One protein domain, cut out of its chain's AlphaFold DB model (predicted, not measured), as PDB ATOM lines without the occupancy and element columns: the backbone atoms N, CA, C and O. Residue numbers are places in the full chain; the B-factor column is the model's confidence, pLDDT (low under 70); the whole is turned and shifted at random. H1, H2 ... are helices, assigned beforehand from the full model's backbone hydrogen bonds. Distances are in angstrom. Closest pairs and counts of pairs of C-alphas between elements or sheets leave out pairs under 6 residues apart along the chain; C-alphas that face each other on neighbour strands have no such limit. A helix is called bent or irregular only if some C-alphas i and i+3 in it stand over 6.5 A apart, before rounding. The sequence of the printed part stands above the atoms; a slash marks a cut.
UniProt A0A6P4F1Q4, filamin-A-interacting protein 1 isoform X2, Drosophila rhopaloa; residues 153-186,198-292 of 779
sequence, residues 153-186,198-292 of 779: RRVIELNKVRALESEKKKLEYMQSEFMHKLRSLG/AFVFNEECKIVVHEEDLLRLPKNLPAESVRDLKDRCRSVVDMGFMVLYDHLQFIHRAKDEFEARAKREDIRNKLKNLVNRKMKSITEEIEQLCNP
ATOM      1  N   ARG A 153     -71.955  -2.830 -47.407       68.75
ATOM      2  CA  ARG A 153     -71.092  -3.593 -46.493       68.75
ATOM      3  C   ARG A 153     -70.486  -4.837 -47.152       68.75
ATOM      4  O   ARG A 153     -69.290  -5.060 -46.995       68.75
ATOM      5  N   ARG A 154     -71.261  -5.601 -47.932       74.06
ATOM      6  CA  ARG A 154     -70.745  -6.767 -48.675       74.06
ATOM      7  C   ARG A 154     -69.757  -6.366 -49.772       74.06
ATOM      8  O   ARG A 154     -68.772  -7.067 -49.964       74.06
ATOM      9  N   VAL A 155     -69.963  -5.230 -50.441       76.94
ATOM     10  CA  VAL A 155     -68.996  -4.671 -51.407       76.94
ATOM     11  C   VAL A 155     -67.711  -4.207 -50.708       76.94
ATOM     12  O   VAL A 155     -66.623  -4.478 -51.204       76.94
ATOM     13  N   ILE A 156     -67.804  -3.578 -49.531       76.12
ATOM     14  CA  ILE A 156     -66.636  -3.218 -48.709       76.12
ATOM     15  C   ILE A 156     -65.880  -4.471 -48.245       76.12
ATOM     16  O   ILE A 156     -64.653  -4.497 -48.303       76.12
ATOM     17  N   GLU A 157     -66.581  -5.514 -47.800       73.94
ATOM     18  CA  GLU A 157     -65.974  -6.782 -47.382       73.94
ATOM     19  C   GLU A 157     -65.314  -7.507 -48.574       73.94
ATOM     20  O   GLU A 157     -64.154  -7.898 -48.467       73.94
ATOM     21  N   LEU A 158     -65.956  -7.559 -49.749       79.56
ATOM     22  CA  LEU A 158     -65.359  -8.069 -50.995       79.56
ATOM     23  C   LEU A 158     -64.138  -7.261 -51.461       79.56
ATOM     24  O   LEU A 158     -63.150  -7.850 -51.896       79.56
ATOM     25  N   ASN A 159     -64.166  -5.931 -51.350       81.25
ATOM     26  CA  ASN A 159     -63.022  -5.086 -51.699       81.25
ATOM     27  C   ASN A 159     -61.863  -5.254 -50.705       81.25
ATOM     28  O   ASN A 159     -60.710  -5.260 -51.126       81.25
ATOM     29  N   LYS A 160     -62.144  -5.462 -49.409       80.12
ATOM     30  CA  LYS A 160     -61.125  -5.828 -48.409       80.12
ATOM     31  C   LYS A 160     -60.502  -7.189 -48.716       80.12
ATOM     32  O   LYS A 160     -59.280  -7.290 -48.719       80.12
ATOM     33  N   VAL A 161     -61.313  -8.204 -49.033       81.31
ATOM     34  CA  VAL A 161     -60.822  -9.529 -49.455       81.31
ATOM     35  C   VAL A 161     -59.950  -9.402 -50.706       81.31
ATOM     36  O   VAL A 161     -58.805  -9.834 -50.677       81.31
ATOM     37  N   ARG A 162     -60.416  -8.713 -51.756       84.00
ATOM     38  CA  ARG A 162     -59.648  -8.504 -52.996       84.00
ATOM     39  C   ARG A 162     -58.334  -7.744 -52.767       84.00
ATOM     40  O   ARG A 162     -57.324  -8.075 -53.382       84.00
ATOM     41  N   ALA A 163     -58.326  -6.744 -51.884       80.25
ATOM     42  CA  ALA A 163     -57.108  -6.022 -51.521       80.25
ATOM     43  C   ALA A 163     -56.105  -6.943 -50.802       80.25
ATOM     44  O   ALA A 163     -54.941  -7.005 -51.195       80.25
ATOM     45  N   LEU A 164     -56.565  -7.727 -49.821       81.75
ATOM     46  CA  LEU A 164     -55.740  -8.714 -49.116       81.75
ATOM     47  C   LEU A 164     -55.244  -9.831 -50.049       81.75
ATOM     48  O   LEU A 164     -54.089 -10.232 -49.948       81.75
ATOM     49  N   GLU A 165     -56.055 -10.283 -51.007       84.12
ATOM     50  CA  GLU A 165     -55.635 -11.207 -52.069       84.12
ATOM     51  C   GLU A 165     -54.563 -10.598 -52.981       84.12
ATOM     52  O   GLU A 165     -53.622 -11.295 -53.361       84.12
ATOM     53  N   SER A 166     -54.665  -9.308 -53.326       84.62
ATOM     54  CA  SER A 166     -53.652  -8.634 -54.150       84.62
ATOM     55  C   SER A 166     -52.320  -8.452 -53.418       84.62
ATOM     56  O   SER A 166     -51.273  -8.742 -53.995       84.62
ATOM     57  N   GLU A 167     -52.339  -8.079 -52.135       84.81
ATOM     58  CA  GLU A 167     -51.123  -8.007 -51.316       84.81
ATOM     59  C   GLU A 167     -50.565  -9.408 -51.008       84.81
ATOM     60  O   GLU A 167     -49.349  -9.588 -51.036       84.81
ATOM     61  N   LYS A 168     -51.417 -10.435 -50.842       84.56
ATOM     62  CA  LYS A 168     -50.978 -11.840 -50.764       84.56
ATOM     63  C   LYS A 168     -50.251 -12.260 -52.043       84.56
ATOM     64  O   LYS A 168     -49.137 -12.753 -51.942       84.56
ATOM     65  N   LYS A 169     -50.832 -12.049 -53.231       86.31
ATOM     66  CA  LYS A 169     -50.196 -12.405 -54.517       86.31
ATOM     67  C   LYS A 169     -48.892 -11.643 -54.761       86.31
ATOM     68  O   LYS A 169     -47.948 -12.190 -55.318       86.31
ATOM     69  N   LYS A 170     -48.818 -10.390 -54.314       87.25
ATOM     70  CA  LYS A 170     -47.611  -9.557 -54.363       87.25
ATOM     71  C   LYS A 170     -46.527 -10.057 -53.400       87.25
ATOM     72  O   LYS A 170     -45.366 -10.115 -53.787       87.25
ATOM     73  N   LEU A 171     -46.894 -10.474 -52.185       86.69
ATOM     74  CA  LEU A 171     -45.997 -11.158 -51.246       86.69
ATOM     75  C   LEU A 171     -45.507 -12.498 -51.811       86.69
ATOM     76  O   LEU A 171     -44.313 -12.774 -51.750       86.69
ATOM     77  N   GLU A 172     -46.414 -13.278 -52.400       87.81
ATOM     78  CA  GLU A 172     -46.136 -14.556 -53.060       87.81
ATOM     79  C   GLU A 172     -45.112 -14.386 -54.182       87.81
ATOM     80  O   GLU A 172     -44.087 -15.063 -54.192       87.81
ATOM     81  N   TYR A 173     -45.322 -13.402 -55.061       88.38
ATOM     82  CA  TYR A 173     -44.380 -13.051 -56.120       88.38
ATOM     83  C   TYR A 173     -43.021 -12.591 -55.564       88.38
ATOM     84  O   TYR A 173     -41.988 -13.067 -56.021       88.38
ATOM     85  N   MET A 174     -42.990 -11.720 -54.546       87.56
ATOM     86  CA  MET A 174     -41.730 -11.244 -53.947       87.56
ATOM     87  C   MET A 174     -40.920 -12.365 -53.280       87.56
ATOM     88  O   MET A 174     -39.700 -12.401 -53.430       87.56
ATOM     89  N   GLN A 175     -41.567 -13.286 -52.558       87.19
ATOM     90  CA  GLN A 175     -40.864 -14.439 -51.984       87.19
ATOM     91  C   GLN A 175     -40.412 -15.410 -53.080       87.19
ATOM     92  O   GLN A 175     -39.283 -15.885 -53.028       87.19
ATOM     93  N   SER A 176     -41.242 -15.663 -54.096       87.06
ATOM     94  CA  SER A 176     -40.915 -16.566 -55.214       87.06
ATOM     95  C   SER A 176     -39.731 -16.039 -56.028       87.06
ATOM     96  O   SER A 176     -38.784 -16.769 -56.308       87.06
ATOM     97  N   GLU A 177     -39.708 -14.736 -56.313       86.19
ATOM     98  CA  GLU A 177     -38.604 -14.056 -56.999       86.19
ATOM     99  C   GLU A 177     -37.309 -14.074 -56.163       86.19
ATOM    100  O   GLU A 177     -36.224 -14.304 -56.704       86.19
ATOM    101  N   PHE A 178     -37.413 -13.976 -54.831       85.12
ATOM    102  CA  PHE A 178     -36.283 -14.188 -53.923       85.12
ATOM    103  C   PHE A 178     -35.787 -15.647 -53.915       85.12
ATOM    104  O   PHE A 178     -34.578 -15.876 -53.989       85.12
ATOM    105  N   MET A 179     -36.681 -16.644 -53.905       83.69
ATOM    106  CA  MET A 179     -36.297 -18.061 -54.018       83.69
ATOM    107  C   MET A 179     -35.659 -18.368 -55.378       83.69
ATOM    108  O   MET A 179     -34.669 -19.100 -55.445       83.69
ATOM    109  N   HIS A 180     -36.157 -17.761 -56.456       82.88
ATOM    110  CA  HIS A 180     -35.550 -17.847 -57.779       82.88
ATOM    111  C   HIS A 180     -34.139 -17.240 -57.788       82.88
ATOM    112  O   HIS A 180     -33.205 -17.887 -58.268       82.88
ATOM    113  N   LYS A 181     -33.952 -16.048 -57.200       80.88
ATOM    114  CA  LYS A 181     -32.633 -15.411 -57.044       80.88
ATOM    115  C   LYS A 181     -31.658 -16.274 -56.248       80.88
ATOM    116  O   LYS A 181     -30.536 -16.488 -56.709       80.88
ATOM    117  N   LEU A 182     -32.086 -16.821 -55.106       77.31
ATOM    118  CA  LEU A 182     -31.276 -17.737 -54.293       77.31
ATOM    119  C   LEU A 182     -30.796 -18.951 -55.099       77.31
ATOM    120  O   LEU A 182     -29.631 -19.325 -54.995       77.31
ATOM    121  N   ARG A 183     -31.656 -19.538 -55.941       76.06
ATOM    122  CA  ARG A 183     -31.256 -20.651 -56.816       76.06
ATOM    123  C   ARG A 183     -30.319 -20.212 -57.942       76.06
ATOM    124  O   ARG A 183     -29.371 -20.936 -58.228       76.06
ATOM    125  N   SER A 184     -30.531 -19.040 -58.549       75.19
ATOM    126  CA  SER A 184     -29.658 -18.537 -59.626       75.19
ATOM    127  C   SER A 184     -28.251 -18.142 -59.162       75.19
ATOM    128  O   SER A 184     -27.333 -18.142 -59.975       75.19
ATOM    129  N   LEU A 185     -28.061 -17.842 -57.871       70.75
ATOM    130  CA  LEU A 185     -26.734 -17.598 -57.283       70.75
ATOM    131  C   LEU A 185     -25.900 -18.890 -57.151       70.75
ATOM    132  O   LEU A 185     -24.671 -18.838 -57.158       70.75
ATOM    133  N   GLY A 186     -26.562 -20.052 -57.088       61.25
ATOM    134  CA  GLY A 186     -25.928 -21.371 -57.105       61.25
ATOM    135  C   GLY A 186     -24.964 -21.637 -55.941       61.25
ATOM    136  O   GLY A 186     -24.939 -20.936 -54.932       61.25
ATOM    137  N   ALA A 198     -36.143 -11.882 -43.453       74.50
ATOM    138  CA  ALA A 198     -37.377 -12.323 -42.817       74.50
ATOM    139  C   ALA A 198     -38.316 -12.950 -43.859       74.50
ATOM    140  O   ALA A 198     -38.746 -12.277 -44.796       74.50
ATOM    141  N   PHE A 199     -38.658 -14.223 -43.672       77.38
ATOM    142  CA  PHE A 199     -39.729 -14.885 -44.416       77.38
ATOM    143  C   PHE A 199     -41.073 -14.656 -43.719       77.38
ATOM    144  O   PHE A 199     -41.165 -14.748 -42.494       77.38
ATOM    145  N   VAL A 200     -42.123 -14.382 -44.498       79.38
ATOM    146  CA  VAL A 200     -43.494 -14.249 -43.983       79.38
ATOM    147  C   VAL A 200     -44.251 -15.538 -44.276       79.38
ATOM    148  O   VAL A 200     -44.416 -15.911 -45.437       79.38
ATOM    149  N   PHE A 201     -44.715 -16.199 -43.222       78.44
ATOM    150  CA  PHE A 201     -45.522 -17.413 -43.302       78.44
ATOM    151  C   PHE A 201     -47.017 -17.058 -43.248       78.44
ATOM    152  O   PHE A 201     -47.396 -16.026 -42.694       78.44
ATOM    153  N   ASN A 202     -47.875 -17.909 -43.813       78.19
ATOM    154  CA  ASN A 202     -49.330 -17.760 -43.709       78.19
ATOM    155  C   ASN A 202     -49.877 -18.240 -42.342       78.19
ATOM    156  O   ASN A 202     -49.145 -18.765 -41.503       78.19
ATOM    157  N   GLU A 203     -51.195 -18.130 -42.141       76.44
ATOM    158  CA  GLU A 203     -51.916 -18.625 -40.948       76.44
ATOM    159  C   GLU A 203     -51.854 -20.157 -40.755       76.44
ATOM    160  O   GLU A 203     -52.282 -20.685 -39.726       76.44
ATOM    161  N   GLU A 204     -51.334 -20.892 -41.739       73.25
ATOM    162  CA  GLU A 204     -51.045 -22.323 -41.645       73.25
ATOM    163  C   GLU A 204     -49.582 -22.611 -41.288       73.25
ATOM    164  O   GLU A 204     -49.207 -23.777 -41.223       73.25
ATOM    165  N   CYS A 205     -48.759 -21.582 -41.068       71.31
ATOM    166  CA  CYS A 205     -47.304 -21.650 -40.904       71.31
ATOM    167  C   CYS A 205     -46.547 -22.206 -42.132       71.31
ATOM    168  O   CYS A 205     -45.480 -22.794 -41.978       71.31
ATOM    169  N   LYS A 206     -47.078 -22.002 -43.345       78.31
ATOM    170  CA  LYS A 206     -46.430 -22.327 -44.633       78.31
ATOM    171  C   LYS A 206     -45.812 -21.082 -45.269       78.31
ATOM    172  O   LYS A 206     -46.336 -19.978 -45.103       78.31
ATOM    173  N   ILE A 207     -44.721 -21.263 -46.010       79.81
ATOM    174  CA  ILE A 207     -44.080 -20.203 -46.808       79.81
ATOM    175  C   ILE A 207     -45.031 -19.783 -47.943       79.81
ATOM    176  O   ILE A 207     -45.717 -20.624 -48.522       79.81
ATOM    177  N   VAL A 208     -45.091 -18.486 -48.256       83.25
ATOM    178  CA  VAL A 208     -45.986 -17.945 -49.290       83.25
ATOM    179  C   VAL A 208     -45.197 -17.776 -50.586       83.25
ATOM    180  O   VAL A 208     -44.707 -16.691 -50.873       83.25
ATOM    181  N   VAL A 209     -45.058 -18.858 -51.352       83.50
ATOM    182  CA  VAL A 209     -44.431 -18.886 -52.688       83.50
ATOM    183  C   VAL A 209     -45.300 -19.661 -53.677       83.50
ATOM    184  O   VAL A 209     -46.195 -20.401 -53.267       83.50
ATOM    185  N   HIS A 210     -45.033 -19.495 -54.973       85.62
ATOM    186  CA  HIS A 210     -45.698 -20.241 -56.037       85.62
ATOM    187  C   HIS A 210     -45.496 -21.761 -55.882       85.62
ATOM    188  O   HIS A 210     -44.497 -22.233 -55.338       85.62
ATOM    189  N   GLU A 211     -46.445 -22.549 -56.388       79.38
ATOM    190  CA  GLU A 211     -46.486 -24.009 -56.191       79.38
ATOM    191  C   GLU A 211     -45.249 -24.730 -56.767       79.38
ATOM    192  O   GLU A 211     -44.699 -25.644 -56.152       79.38
ATOM    193  N   GLU A 212     -44.723 -24.228 -57.887       78.19
ATOM    194  CA  GLU A 212     -43.452 -24.653 -58.486       78.19
ATOM    195  C   GLU A 212     -42.206 -24.394 -57.621       78.19
ATOM    196  O   GLU A 212     -41.168 -25.033 -57.820       78.19
ATOM    197  N   ASP A 213     -42.284 -23.442 -56.689       77.44
ATOM    198  CA  ASP A 213     -41.197 -23.061 -55.789       77.44
ATOM    199  C   ASP A 213     -41.255 -23.810 -54.456       77.44
ATOM    200  O   ASP A 213     -40.195 -24.102 -53.898       77.44
ATOM    201  N   LEU A 214     -42.448 -24.214 -53.996       74.62
ATOM    202  CA  LEU A 214     -42.622 -25.107 -52.840       74.62
ATOM    203  C   LEU A 214     -41.865 -26.432 -53.034       74.62
ATOM    204  O   LEU A 214     -41.158 -26.890 -52.138       74.62
ATOM    205  N   LEU A 215     -41.939 -27.008 -54.240       74.25
ATOM    206  CA  LEU A 215     -41.221 -28.234 -54.618       74.25
ATOM    207  C   LEU A 215     -39.699 -28.042 -54.772       74.25
ATOM    208  O   LEU A 215     -38.965 -29.013 -54.957       74.25
ATOM    209  N   ARG A 216     -39.213 -26.794 -54.727       74.50
ATOM    210  CA  ARG A 216     -37.813 -26.402 -54.965       74.50
ATOM    211  C   ARG A 216     -37.228 -25.591 -53.799       74.50
ATOM    212  O   ARG A 216     -36.267 -24.837 -53.992       74.50
ATOM    213  N   LEU A 217     -37.794 -25.732 -52.597       70.00
ATOM    214  CA  LEU A 217     -37.280 -25.112 -51.376       70.00
ATOM    215  C   LEU A 217     -35.912 -25.714 -50.970       70.00
ATOM    216  O   LEU A 217     -35.695 -26.922 -51.101       70.00
ATOM    217  N   PRO A 218     -34.975 -24.904 -50.440       69.19
ATOM    218  CA  PRO A 218     -33.779 -25.393 -49.759       69.19
ATOM    219  C   PRO A 218     -34.139 -26.366 -48.633       69.19
ATOM    220  O   PRO A 218     -35.045 -26.093 -47.854       69.19
ATOM    221  N   LYS A 219     -33.368 -27.451 -48.479       65.81
ATOM    222  CA  LYS A 219     -33.636 -28.546 -47.517       65.81
ATOM    223  C   LYS A 219     -33.757 -28.123 -46.043       65.81
ATOM    224  O   LYS A 219     -34.233 -28.906 -45.233       65.81
ATOM    225  N   ASN A 220     -33.321 -26.909 -45.707       63.31
ATOM    226  CA  ASN A 220     -33.352 -26.346 -44.357       63.31
ATOM    227  C   ASN A 220     -34.597 -25.466 -44.105       63.31
ATOM    228  O   ASN A 220     -34.756 -24.948 -43.003       63.31
ATOM    229  N   LEU A 221     -35.448 -25.247 -45.116       67.62
ATOM    230  CA  LEU A 221     -36.727 -24.548 -44.988       67.62
ATOM    231  C   LEU A 221     -37.869 -25.579 -45.013       67.62
ATOM    232  O   LEU A 221     -37.972 -26.334 -45.981       67.62
ATOM    233  N   PRO A 222     -38.729 -25.631 -43.980       65.12
ATOM    234  CA  PRO A 222     -39.812 -26.603 -43.926       65.12
ATOM    235  C   PRO A 222     -40.897 -26.266 -44.961       65.12
ATOM    236  O   PRO A 222     -41.511 -25.200 -44.915       65.12
ATOM    237  N   ALA A 223     -41.121 -27.188 -45.902       69.62
ATOM    238  CA  ALA A 223     -42.216 -27.117 -46.874       69.62
ATOM    239  C   ALA A 223     -43.577 -27.469 -46.243       69.62
ATOM    240  O   ALA A 223     -44.605 -26.903 -46.611       69.62
ATOM    241  N   GLU A 224     -43.564 -28.387 -45.273       73.56
ATOM    242  CA  GLU A 224     -44.706 -28.753 -44.435       73.56
ATOM    243  C   GLU A 224     -44.700 -27.976 -43.117       73.56
ATOM    244  O   GLU A 224     -43.643 -27.665 -42.566       73.56
ATOM    245  N   SER A 225     -45.880 -27.724 -42.561       79.19
ATOM    246  CA  SER A 225     -46.045 -27.048 -41.280       79.19
ATOM    247  C   SER A 225     -46.460 -27.988 -40.143       79.19
ATOM    248  O   SER A 225     -46.802 -29.156 -40.326       79.19
ATOM    249  N   VAL A 226     -46.516 -27.438 -38.925       80.31
ATOM    250  CA  VAL A 226     -47.052 -28.123 -37.735       80.31
ATOM    251  C   VAL A 226     -48.530 -28.530 -37.909       80.31
ATOM    252  O   VAL A 226     -49.006 -29.409 -37.188       80.31
ATOM    253  N   ARG A 227     -49.273 -27.925 -38.851       83.31
ATOM    254  CA  ARG A 227     -50.628 -28.363 -39.226       83.31
ATOM    255  C   ARG A 227     -50.563 -29.636 -40.069       83.31
ATOM    256  O   ARG A 227     -51.142 -30.636 -39.659       83.31
ATOM    257  N   ASP A 228     -49.771 -29.637 -41.140       84.44
ATOM    258  CA  ASP A 228     -49.625 -30.809 -42.012       84.44
ATOM    259  C   ASP A 228     -49.080 -32.015 -41.230       84.44
ATOM    260  O   ASP A 228     -49.612 -33.114 -41.354       84.44
ATOM    261  N   LEU A 229     -48.110 -31.814 -40.329       86.62
ATOM    262  CA  LEU A 229     -47.615 -32.864 -39.430       86.62
ATOM    263  C   LEU A 229     -48.726 -33.452 -38.537       86.62
ATOM    264  O   LEU A 229     -48.798 -34.669 -38.355       86.62
ATOM    265  N   LYS A 230     -49.620 -32.614 -37.991       86.94
ATOM    266  CA  LYS A 230     -50.780 -33.086 -37.212       86.94
ATOM    267  C   LYS A 230     -51.748 -33.882 -38.082       86.94
ATOM    268  O   LYS A 230     -52.232 -34.916 -37.628       86.94
ATOM    269  N   ASP A 231     -51.982 -33.451 -39.316       89.19
ATOM    270  CA  ASP A 231     -52.868 -34.141 -40.253       89.19
ATOM    271  C   ASP A 231     -52.249 -35.454 -40.779       89.19
ATOM    272  O   ASP A 231     -52.960 -36.451 -40.915       89.19
ATOM    273  N   ARG A 232     -50.917 -35.536 -40.936       89.25
ATOM    274  CA  ARG A 232     -50.191 -36.797 -41.184       89.25
ATOM    275  C   ARG A 232     -50.307 -37.754 -39.995       89.25
ATOM    276  O   ARG A 232     -50.683 -38.911 -40.186       89.25
ATOM    277  N   CYS A 233     -50.080 -37.288 -38.765       90.81
ATOM    278  CA  CYS A 233     -50.290 -38.093 -37.555       90.81
ATOM    279  C   CYS A 233     -51.749 -38.562 -37.405       90.81
ATOM    280  O   CYS A 233     -51.994 -39.708 -37.027       90.81
ATOM    281  N   ARG A 234     -52.721 -37.708 -37.748       92.81
ATOM    282  CA  ARG A 234     -54.149 -38.047 -37.752       92.81
ATOM    283  C   ARG A 234     -54.479 -39.107 -38.802       92.81
ATOM    284  O   ARG A 234     -55.117 -40.096 -38.466       92.81
ATOM    285  N   SER A 235     -53.956 -38.969 -40.020       93.31
ATOM    286  CA  SER A 235     -54.092 -39.958 -41.096       93.31
ATOM    287  C   SER A 235     -53.579 -41.347 -40.687       93.31
ATOM    288  O   SER A 235     -54.210 -42.355 -40.995       93.31
ATOM    289  N   VAL A 236     -52.494 -41.431 -39.904       92.81
ATOM    290  CA  VAL A 236     -52.011 -42.708 -39.334       92.81
ATOM    291  C   VAL A 236     -53.012 -43.323 -38.345       92.81
ATOM    292  O   VAL A 236     -53.190 -44.543 -38.339       92.81
ATOM    293  N   VAL A 237     -53.691 -42.504 -37.537       90.81
ATOM    294  CA  VAL A 237     -54.740 -42.956 -36.606       90.81
ATOM    295  C   VAL A 237     -56.005 -43.384 -37.358       90.81
ATOM    296  O   VAL A 237     -56.535 -44.462 -37.088       90.81
ATOM    297  N   ASP A 238     -56.448 -42.605 -38.346       92.19
ATOM    298  CA  ASP A 238     -57.622 -42.909 -39.175       92.19
ATOM    299  C   ASP A 238     -57.413 -44.194 -40.005       92.19
ATOM    300  O   ASP A 238     -58.309 -45.034 -40.105       92.19
ATOM    301  N   MET A 239     -56.193 -44.427 -40.504       91.06
ATOM    302  CA  MET A 239     -55.776 -45.679 -41.155       91.06
ATOM    303  C   MET A 239     -55.792 -46.875 -40.184       91.06
ATOM    304  O   MET A 239     -56.149 -47.988 -40.572       91.06
ATOM    305  N   GLY A 240     -55.468 -46.651 -38.907       90.12
ATOM    306  CA  GLY A 240     -55.667 -47.634 -37.839       90.12
ATOM    307  C   GLY A 240     -57.148 -47.946 -37.599       90.12
ATOM    308  O   GLY A 240     -57.522 -49.114 -37.481       90.12
ATOM    309  N   PHE A 241     -58.019 -46.933 -37.597       90.56
ATOM    310  CA  PHE A 241     -59.466 -47.151 -37.507       90.56
ATOM    311  C   PHE A 241     -60.020 -47.921 -38.713       90.56
ATOM    312  O   PHE A 241     -60.840 -48.813 -38.506       90.56
ATOM    313  N   MET A 242     -59.550 -47.661 -39.939       89.94
ATOM    314  CA  MET A 242     -59.926 -48.462 -41.114       89.94
ATOM    315  C   MET A 242     -59.584 -49.944 -40.928       89.94
ATOM    316  O   MET A 242     -60.482 -50.780 -40.988       89.94
ATOM    317  N   VAL A 243     -58.333 -50.269 -40.574       87.75
ATOM    318  CA  VAL A 243     -57.913 -51.663 -40.327       87.75
ATOM    319  C   VAL A 243     -58.763 -52.333 -39.241       87.75
ATOM    320  O   VAL A 243     -59.095 -53.514 -39.371       87.75
ATOM    321  N   LEU A 244     -59.155 -51.596 -38.195       87.94
ATOM    322  CA  LEU A 244     -60.065 -52.097 -37.164       87.94
ATOM    323  C   LEU A 244     -61.470 -52.387 -37.719       87.94
ATOM    324  O   LEU A 244     -62.010 -53.452 -37.424       87.94
ATOM    325  N   TYR A 245     -62.056 -51.488 -38.518       89.50
ATOM    326  CA  TYR A 245     -63.380 -51.687 -39.125       89.50
ATOM    327  C   TYR A 245     -63.401 -52.842 -40.131       89.50
ATOM    328  O   TYR A 245     -64.296 -53.686 -40.054       89.50
ATOM    329  N   ASP A 246     -62.396 -52.930 -41.007       86.94
ATOM    330  CA  ASP A 246     -62.258 -54.004 -42.000       86.94
ATOM    331  C   ASP A 246     -62.245 -55.384 -41.326       86.94
ATOM    332  O   ASP A 246     -62.884 -56.331 -41.790       86.94
ATOM    333  N   HIS A 247     -61.556 -55.494 -40.184       86.00
ATOM    334  CA  HIS A 247     -61.422 -56.756 -39.463       86.00
ATOM    335  C   HIS A 247     -62.514 -57.009 -38.406       86.00
ATOM    336  O   HIS A 247     -62.648 -58.142 -37.931       86.00
ATOM    337  N   LEU A 248     -63.334 -56.010 -38.057       87.31
ATOM    338  CA  LEU A 248     -64.402 -56.131 -37.054       87.31
ATOM    339  C   LEU A 248     -65.407 -57.237 -37.415       87.31
ATOM    340  O   LEU A 248     -65.863 -57.984 -36.547       87.31
ATOM    341  N   GLN A 249     -65.694 -57.408 -38.711       84.75
ATOM    342  CA  GLN A 249     -66.566 -58.483 -39.189       84.75
ATOM    343  C   GLN A 249     -65.997 -59.883 -38.918       84.75
ATOM    344  O   GLN A 249     -66.773 -60.803 -38.674       84.75
ATOM    345  N   PHE A 250     -64.674 -60.073 -38.915       86.25
ATOM    346  CA  PHE A 250     -64.089 -61.382 -38.614       86.25
ATOM    347  C   PHE A 250     -64.236 -61.744 -37.133       86.25
ATOM    348  O   PHE A 250     -64.396 -62.927 -36.832       86.25
ATOM    349  N   ILE A 251     -64.234 -60.754 -36.230       85.38
ATOM    350  CA  ILE A 251     -64.538 -60.951 -34.804       85.38
ATOM    351  C   ILE A 251     -66.007 -61.367 -34.645       85.38
ATOM    352  O   ILE A 251     -66.280 -62.386 -34.022       85.38
ATOM    353  N   HIS A 252     -66.946 -60.638 -35.263       85.38
ATOM    354  CA  HIS A 252     -68.382 -60.960 -35.197       85.38
ATOM    355  C   HIS A 252     -68.761 -62.294 -35.870       85.38
ATOM    356  O   HIS A 252     -69.813 -62.847 -35.568       85.38
ATOM    357  N   ARG A 253     -67.923 -62.816 -36.777       85.69
ATOM    358  CA  ARG A 253     -68.085 -64.125 -37.438       85.69
ATOM    359  C   ARG A 253     -67.183 -65.223 -36.844       85.69
ATOM    360  O   ARG A 253     -66.885 -66.200 -37.528       85.69
ATOM    361  N   ALA A 254     -66.672 -65.051 -35.625       88.44
ATOM    362  CA  ALA A 254     -66.006 -66.127 -34.892       88.44
ATOM    363  C   ALA A 254     -67.036 -67.133 -34.346       88.44
ATOM    364  O   ALA A 254     -68.149 -66.750 -33.995       88.44
ATOM    365  N   LYS A 255     -66.665 -68.413 -34.281       86.81
ATOM    366  CA  LYS A 255     -67.519 -69.506 -33.792       86.81
ATOM    367  C   LYS A 255     -67.552 -69.590 -32.267       86.81
ATOM    368  O   LYS A 255     -68.544 -70.045 -31.708       86.81
ATOM    369  N   ASP A 256     -66.482 -69.150 -31.608       89.00
ATOM    370  CA  ASP A 256     -66.344 -69.146 -30.155       89.00
ATOM    371  C   ASP A 256     -65.509 -67.950 -29.645       89.00
ATOM    372  O   ASP A 256     -64.870 -67.213 -30.406       89.00
ATOM    373  N   GLU A 257     -65.522 -67.749 -28.324       89.38
ATOM    374  CA  GLU A 257     -64.827 -66.651 -27.635       89.38
ATOM    375  C   GLU A 257     -63.290 -66.742 -27.755       89.38
ATOM    376  O   GLU A 257     -62.600 -65.721 -27.655       89.38
ATOM    377  N   PHE A 258     -62.735 -67.938 -27.994       89.00
ATOM    378  CA  PHE A 258     -61.300 -68.180 -28.145       89.00
ATOM    379  C   PHE A 258     -60.818 -67.799 -29.552       89.00
ATOM    380  O   PHE A 258     -59.853 -67.045 -29.676       89.00
ATOM    381  N   GLU A 259     -61.540 -68.185 -30.606       88.06
ATOM    382  CA  GLU A 259     -61.332 -67.701 -31.977       88.06
ATOM    383  C   GLU A 259     -61.525 -66.176 -32.045       88.06
ATOM    384  O   GLU A 259     -60.698 -65.459 -32.617       88.06
ATOM    385  N   ALA A 260     -62.562 -65.643 -31.386       88.25
ATOM    386  CA  ALA A 260     -62.763 -64.201 -31.267       88.25
ATOM    387  C   ALA A 260     -61.588 -63.519 -30.543       88.25
ATOM    388  O   ALA A 260     -61.211 -62.396 -30.882       88.25
ATOM    389  N   ARG A 261     -60.992 -64.162 -29.527       89.44
ATOM    390  CA  ARG A 261     -59.818 -63.649 -28.795       89.44
ATOM    391  C   ARG A 261     -58.559 -63.684 -29.663       89.44
ATOM    392  O   ARG A 261     -57.874 -62.670 -29.736       89.44
ATOM    393  N   ALA A 262     -58.311 -64.782 -30.375       88.50
ATOM    394  CA  ALA A 262     -57.195 -64.914 -31.309       88.50
ATOM    395  C   ALA A 262     -57.256 -63.850 -32.421       88.50
ATOM    396  O   ALA A 262     -56.266 -63.164 -32.673       88.50
ATOM    397  N   LYS A 263     -58.437 -63.622 -33.012       88.69
ATOM    398  CA  LYS A 263     -58.651 -62.549 -33.997       88.69
ATOM    399  C   LYS A 263     -58.444 -61.154 -33.400       88.69
ATOM    400  O   LYS A 263     -57.771 -60.334 -34.016       88.69
ATOM    401  N   ARG A 264     -58.957 -60.882 -32.190       90.62
ATOM    402  CA  ARG A 264     -58.697 -59.616 -31.469       90.62
ATOM    403  C   ARG A 264     -57.193 -59.384 -31.239       90.62
ATOM    404  O   ARG A 264     -56.752 -58.241 -31.318       90.62
ATOM    405  N   GLU A 265     -56.409 -60.437 -31.006       92.56
ATOM    406  CA  GLU A 265     -54.954 -60.352 -30.819       92.56
ATOM    407  C   GLU A 265     -54.185 -60.138 -32.136       92.56
ATOM    408  O   GLU A 265     -53.307 -59.279 -32.201       92.56
ATOM    409  N   ASP A 266     -54.536 -60.847 -33.213       90.12
ATOM    410  CA  ASP A 266     -53.982 -60.615 -34.558       90.12
ATOM    411  C   ASP A 266     -54.234 -59.168 -35.023       90.12
ATOM    412  O   ASP A 266     -53.306 -58.461 -35.423       90.12
ATOM    413  N   ILE A 267     -55.464 -58.674 -34.860       90.69
ATOM    414  CA  ILE A 267     -55.831 -57.286 -35.171       90.69
ATOM    415  C   ILE A 267     -55.029 -56.306 -34.303       90.69
ATOM    416  O   ILE A 267     -54.485 -55.336 -34.831       90.69
ATOM    417  N   ARG A 268     -54.874 -56.563 -32.995       90.88
ATOM    418  CA  ARG A 268     -54.040 -55.727 -32.109       90.88
ATOM    419  C   ARG A 268     -52.589 -55.668 -32.589       90.88
ATOM    420  O   ARG A 268     -52.006 -54.584 -32.609       90.88
ATOM    421  N   ASN A 269     -52.013 -56.794 -33.005       92.06
ATOM    422  CA  ASN A 269     -50.642 -56.852 -33.514       92.06
ATOM    423  C   ASN A 269     -50.495 -56.142 -34.868       92.06
ATOM    424  O   ASN A 269     -49.549 -55.374 -35.048       92.06
ATOM    425  N   LYS A 270     -51.455 -56.298 -35.789       90.44
ATOM    426  CA  LYS A 270     -51.512 -55.546 -37.055       90.44
ATOM    427  C   LYS A 270     -51.582 -54.034 -36.822       90.44
ATOM    428  O   LYS A 270     -50.785 -53.299 -37.402       90.44
ATOM    429  N   LEU A 271     -52.463 -53.577 -35.928       91.81
ATOM    430  CA  LEU A 271     -52.596 -52.164 -35.553       91.81
ATOM    431  C   LEU A 271     -51.313 -51.621 -34.912       91.81
ATOM    432  O   LEU A 271     -50.806 -50.586 -35.341       91.81
ATOM    433  N   LYS A 272     -50.741 -52.345 -33.941       92.81
ATOM    434  CA  LYS A 272     -49.470 -51.996 -33.288       92.81
ATOM    435  C   LYS A 272     -48.335 -51.859 -34.306       92.81
ATOM    436  O   LYS A 272     -47.605 -50.874 -34.274       92.81
ATOM    437  N   ASN A 273     -48.212 -52.805 -35.236       92.62
ATOM    438  CA  ASN A 273     -47.172 -52.786 -36.263       92.62
ATOM    439  C   ASN A 273     -47.374 -51.649 -37.278       92.62
ATOM    440  O   ASN A 273     -46.401 -50.994 -37.650       92.62
ATOM    441  N   LEU A 274     -48.618 -51.372 -37.689       92.75
ATOM    442  CA  LEU A 274     -48.948 -50.259 -38.584       92.75
ATOM    443  C   LEU A 274     -48.614 -48.904 -37.947       92.75
ATOM    444  O   LEU A 274     -47.865 -48.121 -38.534       92.75
ATOM    445  N   VAL A 275     -49.134 -48.650 -36.741       90.75
ATOM    446  CA  VAL A 275     -48.935 -47.385 -36.019       90.75
ATOM    447  C   VAL A 275     -47.457 -47.185 -35.696       90.75
ATOM    448  O   VAL A 275     -46.920 -46.130 -36.020       90.75
ATOM    449  N   ASN A 276     -46.763 -48.199 -35.167       92.12
ATOM    450  CA  ASN A 276     -45.332 -48.090 -34.869       92.12
ATOM    451  C   ASN A 276     -44.504 -47.808 -36.131       92.12
ATOM    452  O   ASN A 276     -43.652 -46.924 -36.107       92.12
ATOM    453  N   ARG A 277     -44.756 -48.510 -37.248       94.56
ATOM    454  CA  ARG A 277     -44.007 -48.301 -38.500       94.56
ATOM    455  C   ARG A 277     -44.236 -46.906 -39.082       94.56
ATOM    456  O   ARG A 277     -43.286 -46.274 -39.532       94.56
ATOM    457  N   LYS A 278     -45.482 -46.425 -39.083       93.69
ATOM    458  CA  LYS A 278     -45.829 -45.103 -39.624       93.69
ATOM    459  C   LYS A 278     -45.368 -43.960 -38.720       93.69
ATOM    460  O   LYS A 278     -44.811 -42.994 -39.227       93.69
ATOM    461  N   MET A 279     -45.532 -44.087 -37.403       91.62
ATOM    462  CA  MET A 279     -45.061 -43.083 -36.447       91.62
ATOM    463  C   MET A 279     -43.529 -43.000 -36.431       91.62
ATOM    464  O   MET A 279     -42.990 -41.900 -36.414       91.62
ATOM    465  N   LYS A 280     -42.822 -44.139 -36.535       91.69
ATOM    466  CA  LYS A 280     -41.353 -44.160 -36.628       91.69
ATOM    467  C   LYS A 280     -40.833 -43.465 -37.888       91.69
ATOM    468  O   LYS A 280     -39.885 -42.709 -37.761       91.69
ATOM    469  N   SER A 281     -41.493 -43.620 -39.045       91.75
ATOM    470  CA  SER A 281     -41.184 -42.831 -40.260       91.75
ATOM    471  C   SER A 281     -41.259 -41.330 -39.973       91.75
ATOM    472  O   SER A 281     -40.302 -40.604 -40.209       91.75
ATOM    473  N   ILE A 282     -42.356 -40.876 -39.354       89.25
ATOM    474  CA  ILE A 282     -42.546 -39.465 -38.989       89.25
ATOM    475  C   ILE A 282     -41.459 -38.993 -38.004       89.25
ATOM    476  O   ILE A 282     -40.953 -37.883 -38.141       89.25
ATOM    477  N   THR A 283     -41.050 -39.825 -37.037       85.75
ATOM    478  CA  THR A 283     -39.926 -39.506 -36.132       85.75
ATOM    479  C   THR A 283     -38.591 -39.421 -36.881       85.75
ATOM    480  O   THR A 283     -37.869 -38.447 -36.710       85.75
ATOM    481  N   GLU A 284     -38.284 -40.379 -37.760       86.12
ATOM    482  CA  GLU A 284     -37.057 -40.407 -38.573       86.12
ATOM    483  C   GLU A 284     -36.970 -39.220 -39.548       86.12
ATOM    484  O   GLU A 284     -35.880 -38.717 -39.820       86.12
ATOM    485  N   GLU A 285     -38.104 -38.745 -40.063       81.94
ATOM    486  CA  GLU A 285     -38.212 -37.528 -40.878       81.94
ATOM    487  C   GLU A 285     -37.965 -36.258 -40.043       81.94
ATOM    488  O   GLU A 285     -37.213 -35.379 -40.466       81.94
ATOM    489  N   ILE A 286     -38.538 -36.168 -38.835       81.31
ATOM    490  CA  ILE A 286     -38.296 -35.052 -37.902       81.31
ATOM    491  C   ILE A 286     -36.825 -35.019 -37.469       81.31
ATOM    492  O   ILE A 286     -36.203 -33.958 -37.485       81.31
ATOM    493  N   GLU A 287     -36.230 -36.167 -37.142       81.00
ATOM    494  CA  GLU A 287     -34.808 -36.270 -36.801       81.00
ATOM    495  C   GLU A 287     -33.910 -35.834 -37.970       81.00
ATOM    496  O   GLU A 287     -32.910 -35.155 -37.744       81.00
ATOM    497  N   GLN A 288     -34.266 -36.141 -39.221       76.62
ATOM    498  CA  GLN A 288     -33.533 -35.655 -40.399       76.62
ATOM    499  C   GLN A 288     -33.642 -34.136 -40.607       76.62
ATOM    500  O   GLN A 288     -32.691 -33.530 -41.096       76.62
ATOM    501  N   LEU A 289     -34.763 -33.514 -40.227       68.06
ATOM    502  CA  LEU A 289     -34.949 -32.058 -40.287       68.06
ATOM    503  C   LEU A 289     -34.269 -31.320 -39.120       68.06
ATOM    504  O   LEU A 289     -33.826 -30.185 -39.287       68.06
ATOM    505  N   CYS A 290     -34.180 -31.944 -37.943       67.44
ATOM    506  CA  CYS A 290     -33.593 -31.337 -36.746       67.44
ATOM    507  C   CYS A 290     -32.078 -31.562 -36.596       67.44
ATOM    508  O   CYS A 290     -31.431 -30.798 -35.879       67.44
ATOM    509  N   ASN A 291     -31.494 -32.577 -37.242       60.00
ATOM    510  CA  ASN A 291     -30.058 -32.851 -37.145       60.00
ATOM    511  C   ASN A 291     -29.230 -31.977 -38.113       60.00
ATOM    512  O   ASN A 291     -29.381 -32.102 -39.332       60.00
ATOM    513  N   PRO A 292     -28.285 -31.146 -37.624       53.78
ATOM    514  CA  PRO A 292     -27.347 -30.452 -38.498       53.78
ATOM    515  C   PRO A 292     -26.427 -31.469 -39.186       53.78
ATOM    516  O   PRO A 292     -25.748 -32.268 -38.543       53.78
TER     517      PRO A 292
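What this domain is: This is residues 153 to 186 and 198 to 292 of the 779 residues of the protein "filamin-A-interacting protein 1 isoform X2" of Drosophila rhopaloa (UniProt A0A6P4F1Q4). A long helical hairpin, H3 and H4 side by side, points with its open end toward a third long helix, H1, which is set crosswise beyond that end like the crossbar of a rough T. Loose loops, residues 198 to 210 and 215 to 225, with the short helix H2 lie in the space between H1 and the hairpin and leave much of it open, and residues 153 to 167 of H1 stick out free. The printed part has 129 residues with four named helices, in the order H1, H2, H3, H4, and no named strand; its class is all helix. The whole is extended, with a radius of gyration of the C-alphas of 23.3 A, and its flat outline spans 67 by 49 by 19 A.

How they stand to each other: The longest helix is H4, residues 257 to 290. It touches H3, residues 226 to 252, with 21 pairs of C-alphas within 8 A; the closest are those of Ile 251 and Ala 260, 5.1 A apart. The two run opposite ways at a shallow tilt of 14 degrees and form a helical hairpin. H2, residues 211 to 214, is apart from both H3 and H4. H1, residues 153 to 185, and H2 only just touch, with 3 pairs of C-alphas within 8 A, made by residues 176 to 180 of H1 alone; the closest C-alphas are those of Ser 176 and Asp 213, 6.5 A apart. H1 is apart from H3 and from H4. Every O i to N i+4 pair is within hydrogen-bond range in H1 and H4, against 21 of 23 in H3; H2 is too short for such a pair, and its 1 O i to N i+3 pair is within range.

Where its parts are: H4 measures 48.0 A from C-alpha 257 at (-64.827, -66.651, -27.635) to C-alpha 290 at (-33.593, -31.337, -36.746). H3 measures 39.2 A, with a kink of 32 degrees near residue 246; it is irregular, but only just, with C-alphas 246 and 249 6.8 A apart. H2 has four residues and measures 5.2 A. H1 begins with C-alpha 153 at (-71.092, -3.593, -46.493) and measures 47.8 A.

The domain as a whole: The two C-alphas farthest apart are those of Leu 185 and Asp 256, at 70.4 A. Residues 187 to 197 are not printed, and C-alphas 186 and 198 are 20.4 A apart across this cut, which lies in the link from H1 to H2. The link from H2 to H3 is long, with 11 residues, and that from H3 to H4 is tight, with 4. The mean pLDDT of the printed part is 82.9; residue 153, residue 186, residues 218 to 223 and residues 289 to 292 are under 70.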